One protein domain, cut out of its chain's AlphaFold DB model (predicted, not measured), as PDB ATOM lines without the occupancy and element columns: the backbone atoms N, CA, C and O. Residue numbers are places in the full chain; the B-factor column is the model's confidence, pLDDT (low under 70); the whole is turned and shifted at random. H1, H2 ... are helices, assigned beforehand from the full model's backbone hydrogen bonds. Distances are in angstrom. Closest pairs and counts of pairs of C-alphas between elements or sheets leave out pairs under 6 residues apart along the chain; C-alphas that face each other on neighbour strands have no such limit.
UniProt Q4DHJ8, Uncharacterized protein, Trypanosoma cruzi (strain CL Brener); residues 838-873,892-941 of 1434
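Overview. This is residues 838 to 873 and 892 to 941 of the 1434 residues of an uncharacterized protein of Trypanosoma cruzi (strain CL Brener) (UniProt Q4DHJ8). A long helix, H1, runs nearly the whole length of a rod, and a helical hairpin of H2 and H3 packs on its later part, making a three-helix up-and-down bundle in which each helix runs against the one before it. The first residues of H1, 838 to 846, stick out free beyond the bundle. The printed part has 86 residues with three named helices, H1, H2 and H3 in that order, and no named strand; the class is all helix. It is loose, with a radius of gyration of the C-alphas of 15.5 A, and spans 54 by 20 by 16 A.

Arrangement. Start with H1, residues 838 to 873, and look at its residues 862 to 872, which alone touch H2, residues 892 to 905. The closest C-alphas there are those of Arg 862 and Leu 904, 7.1 A apart, and the two helices run opposite ways at a shallow tilt of 31 degrees. Residues 858 to 872 of H1 alone touch H3, residues 916 to 941; the closest C-alphas are those of Ala 865 and Leu 933, 6.5 A apart. H1 and H3 run the same way at a shallow tilt of 27 degrees. H2 and H3 form a helical hairpin and touch with 18 pairs of C-alphas within 8 A, the closest being those of His 896 and Thr 936, 5.5 A apart. They run opposite ways at a shallow tilt of 24 degrees. In H1, H2 and H3 every O i to N i+4 pair is within hydrogen-bond range.

Along the chain. Find C-alpha 838 at (6.762, 0.809, -11.680); from there H1 runs 52.6 A to C-alpha 873. Pick up H2 at C-alpha 892, at (46.000, 32.101, 11.659), and go 20.5 A to C-alpha 905. H3 begins at C-alpha 916 and runs 37.4 A to C-alpha 941 at (47.270, 30.948, -1.504).

Size, cuts and confidence. The C-alphas farthest apart are those of Arg 838 and His 892, 55.3 A. Residues 874 to 891 are not printed, and C-alphas 873 and 892 are 14.4 A apart across this cut. The link from H2 to H3, 10 residues, is short. The mean pLDDT of the printed part is 74.3; look for values under 70 at residues 909 to 917, 919 and 938 to 941.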
ATOM      1  N   ARG A 838       5.738   0.206 -10.798       82.55
ATOM      2  CA  ARG A 838       6.762   0.809 -11.680       82.55
ATOM      3  C   ARG A 838       7.162   2.220 -11.243       82.55
ATOM      4  O   ARG A 838       8.275   2.670 -11.511       82.55
ATOM      5  N   HIS A 839       6.248   2.983 -10.644       81.05
ATOM      6  CA  HIS A 839       6.570   4.291 -10.082       81.05
ATOM      7  C   HIS A 839       7.442   4.160  -8.831       81.05
ATOM      8  O   HIS A 839       8.442   4.866  -8.726       81.05
ATOM      9  N   ASN A 840       7.119   3.218  -7.945       76.29
ATOM     10  CA  ASN A 840       7.874   2.961  -6.727       76.29
ATOM     11  C   ASN A 840       9.287   2.434  -7.036       76.29
ATOM     12  O   ASN A 840      10.259   2.960  -6.504       76.29
ATOM     13  N   THR A 841       9.439   1.510  -7.996       80.69
ATOM     14  CA  THR A 841      10.762   1.040  -8.455       80.69
ATOM     15  C   THR A 841      11.627   2.196  -8.963       80.69
ATOM     16  O   THR A 841      12.774   2.332  -8.552       80.69
ATOM     17  N   ARG A 842      11.053   3.109  -9.762       78.65
ATOM     18  CA  ARG A 842      11.758   4.314 -10.234       78.65
ATOM     19  C   ARG A 842      12.141   5.273  -9.104       78.65
ATOM     20  O   ARG A 842      13.129   5.989  -9.235       78.65
ATOM     21  N   ILE A 843      11.354   5.351  -8.029       74.02
ATOM     22  CA  ILE A 843      11.704   6.155  -6.848       74.02
ATOM     23  C   ILE A 843      12.881   5.510  -6.110       74.02
ATOM     24  O   ILE A 843      13.836   6.210  -5.787       74.02
ATOM     25  N   VAL A 844      12.860   4.189  -5.912       71.06
ATOM     26  CA  VAL A 844      13.959   3.448  -5.270       71.06
ATOM     27  C   VAL A 844      15.259   3.572  -6.072       71.06
ATOM     28  O   VAL A 844      16.297   3.887  -5.495       71.06
ATOM     29  N   GLU A 845      15.209   3.422  -7.399       72.64
ATOM     30  CA  GLU A 845      16.369   3.616  -8.286       72.64
ATOM     31  C   GLU A 845      16.934   5.040  -8.201       72.64
ATOM     32  O   GLU A 845      18.149   5.226  -8.132       72.64
ATOM     33  N   ARG A 846      16.063   6.058  -8.161       71.07
ATOM     34  CA  ARG A 846      16.482   7.458  -7.994       71.07
ATOM     35  C   ARG A 846      17.122   7.709  -6.637       71.07
ATOM     36  O   ARG A 846      18.135   8.397  -6.584       71.07
ATOM     37  N   ASN A 847      16.565   7.146  -5.569       70.34
ATOM     38  CA  ASN A 847      17.135   7.270  -4.232       70.34
ATOM     39  C   ASN A 847      18.509   6.588  -4.164       70.34
ATOM     40  O   ASN A 847      19.454   7.184  -3.659       70.34
ATOM     41  N   ALA A 848      18.667   5.402  -4.757       73.92
ATOM     42  CA  ALA A 848      19.963   4.727  -4.845       73.92
ATOM     43  C   ALA A 848      20.990   5.538  -5.660       73.92
ATOM     44  O   ALA A 848      22.140   5.690  -5.244       73.92
ATOM     45  N   ALA A 849      20.583   6.109  -6.800       72.93
ATOM     46  CA  ALA A 849      21.444   6.968  -7.611       72.93
ATOM     47  C   ALA A 849      21.855   8.251  -6.870       72.93
ATOM     48  O   ALA A 849      23.014   8.660  -6.963       72.93
ATOM     49  N   LEU A 850      20.932   8.856  -6.112       74.18
ATOM     50  CA  LEU A 850      21.193  10.028  -5.278       74.18
ATOM     51  C   LEU A 850      22.210   9.709  -4.179       74.18
ATOM     52  O   LEU A 850      23.186  10.438  -4.038       74.18
ATOM     53  N   ILE A 851      22.030   8.601  -3.459       73.31
ATOM     54  CA  ILE A 851      22.943   8.171  -2.390       73.31
ATOM     55  C   ILE A 851      24.343   7.901  -2.956       73.31
ATOM     56  O   ILE A 851      25.326   8.425  -2.441       73.31
ATOM     57  N   ASN A 852      24.447   7.206  -4.094       74.86
ATOM     58  CA  ASN A 852      25.725   7.021  -4.795       74.86
ATOM     59  C   ASN A 852      26.335   8.346  -5.293       74.86
ATOM     60  O   ASN A 852      27.555   8.474  -5.419       74.86
ATOM     61  N   GLY A 853      25.503   9.334  -5.626       72.70
ATOM     62  CA  GLY A 853      25.935  10.697  -5.930       72.70
ATOM     63  C   GLY A 853      26.563  11.375  -4.715       72.70
ATOM     64  O   GLY A 853      27.686  11.863  -4.811       72.70
ATOM     65  N   ILE A 854      25.879  11.332  -3.570       74.58
ATOM     66  CA  ILE A 854      26.338  11.915  -2.303       74.58
ATOM     67  C   ILE A 854      27.666  11.286  -1.868       74.58
ATOM     68  O   ILE A 854      28.612  12.020  -1.605       74.58
ATOM     69  N   VAL A 855      27.791   9.955  -1.903       75.88
ATOM     70  CA  VAL A 855      29.036   9.246  -1.544       75.88
ATOM     71  C   VAL A 855      30.212   9.646  -2.451       75.88
ATOM     72  O   VAL A 855      31.346   9.780  -1.994       75.88
ATOM     73  N   ARG A 856      29.974   9.885  -3.748       73.83
ATOM     74  CA  ARG A 856      31.028  10.361  -4.664       73.83
ATOM     75  C   ARG A 856      31.442  11.800  -4.382       73.83
ATOM     76  O   ARG A 856      32.633  12.098  -4.428       73.83
ATOM     77  N   VAL A 857      30.477  12.674  -4.093       72.03
ATOM     78  CA  VAL A 857      30.748  14.063  -3.699       72.03
ATOM     79  C   VAL A 857      31.539  14.086  -2.393       72.03
ATOM     80  O   VAL A 857      32.564  14.756  -2.316       72.03
ATOM     81  N   GLU A 858      31.142  13.281  -1.411       75.66
ATOM     82  CA  GLU A 858      31.867  13.093  -0.156       75.66
ATOM     83  C   GLU A 858      33.326  12.695  -0.394       75.66
ATOM     84  O   GLU A 858      34.239  13.359   0.100       75.66
ATOM     85  N   GLN A 859      33.563  11.652  -1.193       79.01
ATOM     86  CA  GLN A 859      34.912  11.177  -1.497       79.01
ATOM     87  C   GLN A 859      35.753  12.242  -2.222       79.01
ATOM     88  O   GLN A 859      36.945  12.400  -1.938       79.01
ATOM     89  N   ALA A 860      35.148  13.002  -3.138       74.94
ATOM     90  CA  ALA A 860      35.816  14.094  -3.843       74.94
ATOM     91  C   ALA A 860      36.205  15.240  -2.894       74.94
ATOM     92  O   ALA A 860      37.320  15.754  -2.969       74.94
ATOM     93  N   ILE A 861      35.328  15.607  -1.956       77.18
ATOM     94  CA  ILE A 861      35.625  16.660  -0.979       77.18
ATOM     95  C   ILE A 861      36.693  16.179   0.016       77.18
ATOM     96  O   ILE A 861      37.635  16.923   0.288       77.18
ATOM     97  N   ARG A 862      36.615  14.932   0.510       78.87
ATOM     98  CA  ARG A 862      37.639  14.353   1.404       78.87
ATOM     99  C   ARG A 862      39.020  14.331   0.747       78.87
ATOM    100  O   ARG A 862      39.994  14.737   1.371       78.87
ATOM    101  N   THR A 863      39.104  13.914  -0.518       80.94
ATOM    102  CA  THR A 863      40.377  13.906  -1.264       80.94
ATOM    103  C   THR A 863      40.912  15.312  -1.523       80.94
ATOM    104  O   THR A 863      42.116  15.525  -1.426       80.94
ATOM    105  N   HIS A 864      40.047  16.291  -1.809       78.77
ATOM    106  CA  HIS A 864      40.472  17.685  -1.951       78.77
ATOM    107  C   HIS A 864      40.998  18.263  -0.631       78.77
ATOM    108  O   HIS A 864      42.028  18.928  -0.612       78.77
ATOM    109  N   ALA A 865      40.312  17.980   0.478       77.52
ATOM    110  CA  ALA A 865      40.730  18.413   1.804       77.52
ATOM    111  C   ALA A 865      42.078  17.793   2.213       77.52
ATOM    112  O   ALA A 865      42.923  18.501   2.748       77.52
ATOM    113  N   GLN A 866      42.303  16.507   1.914       80.63
ATOM    114  CA  GLN A 866      43.583  15.832   2.165       80.63
ATOM    115  C   GLN A 866      44.743  16.459   1.386       80.63
ATOM    116  O   GLN A 866      45.768  16.745   1.988       80.63
ATOM    117  N   ARG A 867      44.572  16.756   0.089       78.25
ATOM    118  CA  ARG A 867      45.623  17.430  -0.700       78.25
ATOM    119  C   ARG A 867      45.973  18.808  -0.143       78.25
ATOM    120  O   ARG A 867      47.140  19.147  -0.040       78.25
ATOM    121  N   LEU A 868      44.964  19.577   0.272       76.79
ATOM    122  CA  LEU A 868      45.178  20.887   0.895       76.79
ATOM    123  C   LEU A 868      45.935  20.791   2.227       76.79
ATOM    124  O   LEU A 868      46.716  21.682   2.549       76.79
ATOM    125  N   LEU A 869      45.698  19.730   3.003       78.76
ATOM    126  CA  LEU A 869      46.443  19.455   4.233       78.76
ATOM    127  C   LEU A 869      47.897  19.064   3.929       78.76
ATOM    128  O   LEU A 869      48.799  19.583   4.578       78.76
ATOM    129  N   GLU A 870      48.130  18.232   2.911       77.85
ATOM    130  CA  GLU A 870      49.478  17.873   2.440       77.85
ATOM    131  C   GLU A 870      50.258  19.105   1.941       77.85
ATOM    132  O   GLU A 870      51.423  19.285   2.299       77.85
ATOM    133  N   ASP A 871      49.609  19.991   1.178       73.70
ATOM    134  CA  ASP A 871      50.196  21.251   0.701       73.70
ATOM    135  C   ASP A 871      50.549  22.191   1.867       73.70
ATOM    136  O   ASP A 871      51.596  22.846   1.863       73.70
ATOM    137  N   ALA A 872      49.696  22.244   2.894       72.08
ATOM    138  CA  ALA A 872      49.933  23.046   4.088       72.08
ATOM    139  C   ALA A 872      51.106  22.518   4.931       72.08
ATOM    140  O   ALA A 872      51.928  23.312   5.396       72.08
ATOM    141  N   ASP A 873      51.209  21.197   5.099       72.89
ATOM    142  CA  ASP A 873      52.319  20.553   5.807       72.89
ATOM    143  C   ASP A 873      53.647  20.757   5.058       72.89
ATOM    144  O   ASP A 873      54.672  21.069   5.672       72.89
ATOM    145  N   HIS A 892      47.262  31.959  12.381       71.01
ATOM    146  CA  HIS A 892      46.000  32.101  11.659       71.01
ATOM    147  C   HIS A 892      45.785  30.956  10.657       71.01
ATOM    148  O   HIS A 892      44.726  30.325  10.662       71.01
ATOM    149  N   ALA A 893      46.798  30.626   9.850       73.66
ATOM    150  CA  ALA A 893      46.757  29.490   8.929       73.66
ATOM    151  C   ALA A 893      46.548  28.162   9.675       73.66
ATOM    152  O   ALA A 893      45.661  27.381   9.323       73.66
ATOM    153  N   GLN A 894      47.278  27.952  10.774       76.94
ATOM    154  CA  GLN A 894      47.160  26.757  11.609       76.94
ATOM    155  C   GLN A 894      45.749  26.596  12.198       76.94
ATOM    156  O   GLN A 894      45.221  25.484  12.249       76.94
ATOM    157  N   ARG A 895      45.087  27.698  12.580       77.91
ATOM    158  CA  ARG A 895      43.697  27.676  13.065       77.91
ATOM    159  C   ARG A 895      42.713  27.212  11.991       77.91
ATOM    160  O   ARG A 895      41.832  26.404  12.279       77.91
ATOM    161  N   HIS A 896      42.857  27.700  10.761       79.44
ATOM    162  CA  HIS A 896      42.003  27.282   9.647       79.44
ATOM    163  C   HIS A 896      42.217  25.804   9.290       79.44
ATOM    164  O   HIS A 896      41.241  25.082   9.089       79.44
ATOM    165  N   ILE A 897      43.466  25.335   9.310       82.44
ATOM    166  CA  ILE A 897      43.821  23.922   9.110       82.44
ATOM    167  C   ILE A 897      43.191  23.029  10.192       82.44
ATOM    168  O   ILE A 897      42.596  21.998   9.876       82.44
ATOM    169  N   GLN A 898      43.241  23.439  11.466       80.77
ATOM    170  CA  GLN A 898      42.583  22.715  12.562       80.77
ATOM    171  C   GLN A 898      41.060  22.654  12.388       80.77
ATOM    172  O   GLN A 898      40.462  21.593  12.568       80.77
ATOM    173  N   LEU A 899      40.427  23.768  12.004       81.79
ATOM    174  CA  LEU A 899      38.986  23.815  11.746       81.79
ATOM    175  C   LEU A 899      38.587  22.916  10.569       81.79
ATOM    176  O   LEU A 899      37.556  22.245  10.656       81.79
ATOM    177  N   LEU A 900      39.389  22.879   9.499       83.29
ATOM    178  CA  LEU A 900      39.178  21.985   8.360       83.29
ATOM    179  C   LEU A 900      39.238  20.517   8.802       83.29
ATOM    180  O   LEU A 900      38.305  19.762   8.520       83.29
ATOM    181  N   ASN A 901      40.274  20.137   9.557       83.48
ATOM    182  CA  ASN A 901      40.426  18.786  10.104       83.48
ATOM    183  C   ASN A 901      39.250  18.389  11.008       83.48
ATOM    184  O   ASN A 901      38.717  17.287  10.882       83.48
ATOM    185  N   GLN A 902      38.784  19.303  11.864       82.03
ATOM    186  CA  GLN A 902      37.623  19.063  12.720       82.03
ATOM    187  C   GLN A 902      36.347  18.809  11.902       82.03
ATOM    188  O   GLN A 902      35.605  17.879  12.206       82.03
ATOM    189  N   SER A 903      36.085  19.595  10.850       80.54
ATOM    190  CA  SER A 903      34.915  19.365   9.982       80.54
ATOM    191  C   SER A 903      35.008  18.063   9.194       80.54
ATOM    192  O   SER A 903      33.991  17.423   8.959       80.54
ATOM    193  N   LEU A 904      36.218  17.658   8.804       79.77
ATOM    194  CA  LEU A 904      36.462  16.404   8.092       79.77
ATOM    195  C   LEU A 904      36.107  15.186   8.962       79.77
ATOM    196  O   LEU A 904      35.566  14.208   8.454       79.77
ATOM    197  N   GLN A 905      36.372  15.265  10.272       78.54
ATOM    198  CA  GLN A 905      36.043  14.218  11.247       78.54
ATOM    199  C   GLN A 905      34.554  14.172  11.625       78.54
ATOM    200  O   GLN A 905      34.079  13.132  12.068       78.54
ATOM    201  N   GLN A 906      33.817  15.277  11.465       78.03
ATOM    202  CA  GLN A 906      32.395  15.375  11.832       78.03
ATOM    203  C   GLN A 906      31.431  14.783  10.794       78.03
ATOM    204  O   GLN A 906      30.244  14.647  11.080       78.03
ATOM    205  N   ILE A 907      31.897  14.454   9.588       73.43
ATOM    206  CA  ILE A 907      31.031  13.914   8.536       73.43
ATOM    207  C   ILE A 907      30.815  12.415   8.763       73.43
ATOM    208  O   ILE A 907      31.697  11.595   8.494       73.43
ATOM    209  N   GLU A 908      29.618  12.063   9.234       70.19
ATOM    210  CA  GLU A 908      29.127  10.684   9.249       70.19
ATOM    211  C   GLU A 908      28.866  10.170   7.825       70.19
ATOM    212  O   GLU A 908      28.406  10.906   6.948       70.19
ATOM    213  N   GLN A 909      29.156   8.887   7.592       69.62
ATOM    214  CA  GLN A 909      28.916   8.234   6.304       69.62
ATOM    215  C   GLN A 909      27.418   7.994   6.090       69.62
ATOM    216  O   GLN A 909      26.754   7.367   6.915       69.62
ATOM    217  N   VAL A 910      26.897   8.435   4.942       67.30
ATOM    218  CA  VAL A 910      25.491   8.229   4.569       67.30
ATOM    219  C   VAL A 910      25.306   6.819   3.999       67.30
ATOM    220  O   VAL A 910      25.914   6.454   2.993       67.30
ATOM    221  N   SER A 911      24.442   6.022   4.632       61.55
ATOM    222  CA  SER A 911      24.107   4.652   4.217       61.55
ATOM    223  C   SER A 911      22.770   4.596   3.467       61.55
ATOM    224  O   SER A 911      21.953   5.509   3.557       61.55
ATOM    225  N   VAL A 912      22.485   3.494   2.759       58.13
ATOM    226  CA  VAL A 912      21.175   3.295   2.093       58.13
ATOM    227  C   VAL A 912      20.015   3.229   3.102       58.13
ATOM    228  O   VAL A 912      18.877   3.536   2.759       58.13
ATOM    229  N   SER A 913      20.308   2.868   4.354       57.45
ATOM    230  CA  SER A 913      19.356   2.850   5.469       57.45
ATOM    231  C   SER A 913      19.196   4.193   6.183       57.45
ATOM    232  O   SER A 913      18.395   4.272   7.113       57.45
ATOM    233  N   SER A 914      19.944   5.230   5.792       65.86
ATOM    234  CA  SER A 914      19.951   6.497   6.520       65.86
ATOM    235  C   SER A 914      18.626   7.240   6.392       65.86
ATOM    236  O   SER A 914      18.036   7.336   5.311       65.86
ATOM    237  N   SER A 915      18.144   7.773   7.513       65.89
ATOM    238  CA  SER A 915      16.884   8.512   7.538       65.89
ATOM    239  C   SER A 915      17.000   9.832   6.750       65.89
ATOM    240  O   SER A 915      18.083  10.411   6.658       65.89
ATOM    241  N   PRO A 916      15.901  10.388   6.194       65.24
ATOM    242  CA  PRO A 916      15.947  11.685   5.505       65.24
ATOM    243  C   PRO A 916      16.524  12.817   6.369       65.24
ATOM    244  O   PRO A 916      17.110  13.765   5.846       65.24
ATOM    245  N   LYS A 917      16.374  12.705   7.695       68.04
ATOM    246  CA  LYS A 917      16.938  13.648   8.659       68.04
ATOM    247  C   LYS A 917      18.466  13.545   8.716       68.04
ATOM    248  O   LYS A 917      19.120  14.570   8.573       68.04
ATOM    249  N   GLU A 918      19.018  12.332   8.789       70.44
ATOM    250  CA  GLU A 918      20.470  12.088   8.712       70.44
ATOM    251  C   GLU A 918      21.066  12.581   7.387       70.44
ATOM    252  O   GLU A 918      22.119  13.207   7.381       70.44
ATOM    253  N   ILE A 919      20.376  12.370   6.256       67.69
ATOM    254  CA  ILE A 919      20.833  12.878   4.948       67.69
ATOM    255  C   ILE A 919      20.894  14.411   4.959       67.69
ATOM    256  O   ILE A 919      21.838  15.005   4.437       67.69
ATOM    257  N   THR A 920      19.897  15.061   5.563       72.95
ATOM    258  CA  THR A 920      19.841  16.525   5.662       72.95
ATOM    259  C   THR A 920      20.952  17.062   6.566       72.95
ATOM    260  O   THR A 920      21.616  18.036   6.209       72.95
ATOM    261  N   GLU A 921      21.196  16.410   7.705       74.27
ATOM    262  CA  GLU A 921      22.294  16.750   8.618       74.27
ATOM    263  C   GLU A 921      23.660  16.551   7.941       74.27
ATOM    264  O   GLU A 921      24.494  17.458   7.971       74.27
ATOM    265  N   ALA A 922      23.857  15.449   7.207       73.69
ATOM    266  CA  ALA A 922      25.070  15.206   6.425       73.69
ATOM    267  C   ALA A 922      25.298  16.280   5.346       73.69
ATOM    268  O   ALA A 922      26.419  16.763   5.180       73.69
ATOM    269  N   MET A 923      24.245  16.720   4.644       71.76
ATOM    270  CA  MET A 923      24.342  17.827   3.679       71.76
ATOM    271  C   MET A 923      24.755  19.145   4.348       71.76
ATOM    272  O   MET A 923      25.584  19.868   3.793       71.76
ATOM    273  N   GLY A 924      24.234  19.446   5.540       74.97
ATOM    274  CA  GLY A 924      24.667  20.605   6.330       74.97
ATOM    275  C   GLY A 924      26.155  20.539   6.694       74.97
ATOM    276  O   GLY A 924      26.894  21.516   6.520       74.97
ATOM    277  N   SER A 925      26.627  19.360   7.104       76.49
ATOM    278  CA  SER A 925      28.044  19.103   7.385       76.49
ATOM    279  C   SER A 925      28.924  19.277   6.140       76.49
ATOM    280  O   SER A 925      29.993  19.884   6.232       76.49
ATOM    281  N   PHE A 926      28.465  18.854   4.952       76.40
ATOM    282  CA  PHE A 926      29.188  19.077   3.691       76.40
ATOM    283  C   PHE A 926      29.316  20.552   3.321       76.40
ATOM    284  O   PHE A 926      30.400  20.988   2.937       76.40
ATOM    285  N   VAL A 927      28.246  21.340   3.456       75.36
ATOM    286  CA  VAL A 927      28.290  22.790   3.183       75.36
ATOM    287  C   VAL A 927      29.286  23.482   4.114       75.36
ATOM    288  O   VAL A 927      30.079  24.326   3.684       75.36
ATOM    289  N   THR A 928      29.293  23.075   5.383       76.53
ATOM    290  CA  THR A 928      30.237  23.585   6.382       76.53
ATOM    291  C   THR A 928      31.677  23.210   6.024       76.53
ATOM    292  O   THR A 928      32.564  24.064   6.088       76.53
ATOM    293  N   LEU A 929      31.917  21.966   5.587       76.75
ATOM    294  CA  LEU A 929      33.235  21.512   5.143       76.75
ATOM    295  C   LEU A 929      33.720  22.290   3.915       76.75
ATOM    296  O   LEU A 929      34.853  22.757   3.922       76.75
ATOM    297  N   ILE A 930      32.878  22.478   2.895       76.48
ATOM    298  CA  ILE A 930      33.231  23.240   1.683       76.48
ATOM    299  C   ILE A 930      33.615  24.679   2.045       76.48
ATOM    300  O   ILE A 930      34.631  25.187   1.574       76.48
ATOM    301  N   SER A 931      32.845  25.316   2.928       73.95
ATOM    302  CA  SER A 931      33.111  26.688   3.375       73.95
ATOM    303  C   SER A 931      34.456  26.799   4.104       73.95
ATOM    304  O   SER A 931      35.233  27.728   3.866       73.95
ATOM    305  N   ARG A 932      34.771  25.821   4.967       77.95
ATOM    306  CA  ARG A 932      36.061  25.755   5.668       77.95
ATOM    307  C   ARG A 932      37.211  25.474   4.714       77.95
ATOM    308  O   ARG A 932      38.227  26.150   4.814       77.95
ATOM    309  N   LEU A 933      37.019  24.553   3.773       75.48
ATOM    310  CA  LEU A 933      37.992  24.178   2.752       75.48
ATOM    311  C   LEU A 933      38.371  25.378   1.876       75.48
ATOM    312  O   LEU A 933      39.554  25.641   1.663       75.48
ATOM    313  N   PHE A 934      37.378  26.166   1.466       72.83
ATOM    314  CA  PHE A 934      37.594  27.406   0.727       72.83
ATOM    315  C   PHE A 934      38.339  28.455   1.562       72.83
ATOM    316  O   PHE A 934      39.286  29.072   1.078       72.83
ATOM    317  N   SER A 935      37.977  28.601   2.840       72.50
ATOM    318  CA  SER A 935      38.663  29.523   3.756       72.50
ATOM    319  C   SER A 935      40.139  29.145   3.948       72.50
ATOM    320  O   SER A 935      41.005  30.010   3.876       72.50
ATOM    321  N   THR A 936      40.458  27.857   4.132       73.04
ATOM    322  CA  THR A 936      41.853  27.374   4.179       73.04
ATOM    323  C   THR A 936      42.601  27.641   2.878       73.04
ATOM    324  O   THR A 936      43.748  28.073   2.918       73.04
ATOM    325  N   GLN A 937      41.956  27.422   1.730       71.60
ATOM    326  CA  GLN A 937      42.570  27.623   0.420       71.60
ATOM    327  C   GLN A 937      42.902  29.100   0.165       71.60
ATOM    328  O   GLN A 937      43.971  29.411  -0.357       71.60
ATOM    329  N   GLN A 938      42.021  30.017   0.575       68.63
ATOM    330  CA  GLN A 938      42.282  31.456   0.502       68.63
ATOM    331  C   GLN A 938      43.454  31.876   1.392       68.63
ATOM    332  O   GLN A 938      44.269  32.681   0.961       68.63
ATOM    333  N   VAL A 939      43.565  31.325   2.602       68.00
ATOM    334  CA  VAL A 939      44.658  31.672   3.526       68.00
ATOM    335  C   VAL A 939      46.003  31.124   3.042       68.00
ATOM    336  O   VAL A 939      47.005  31.823   3.135       68.00
ATOM    337  N   LEU A 940      46.040  29.910   2.484       64.12
ATOM    338  CA  LEU A 940      47.283  29.304   1.987       64.12
ATOM    339  C   LEU A 940      47.787  29.935   0.681       64.12
ATOM    340  O   LEU A 940      48.994  30.017   0.477       64.12
ATOM    341  N   HIS A 941      46.888  30.389  -0.200       61.27
ATOM    342  CA  HIS A 941      47.270  30.948  -1.504       61.27
ATOM    343  C   HIS A 941      47.178  32.479  -1.599       61.27
ATOM    344  O   HIS A 941      47.648  33.050  -2.582       61.27
TER     345      HIS A 941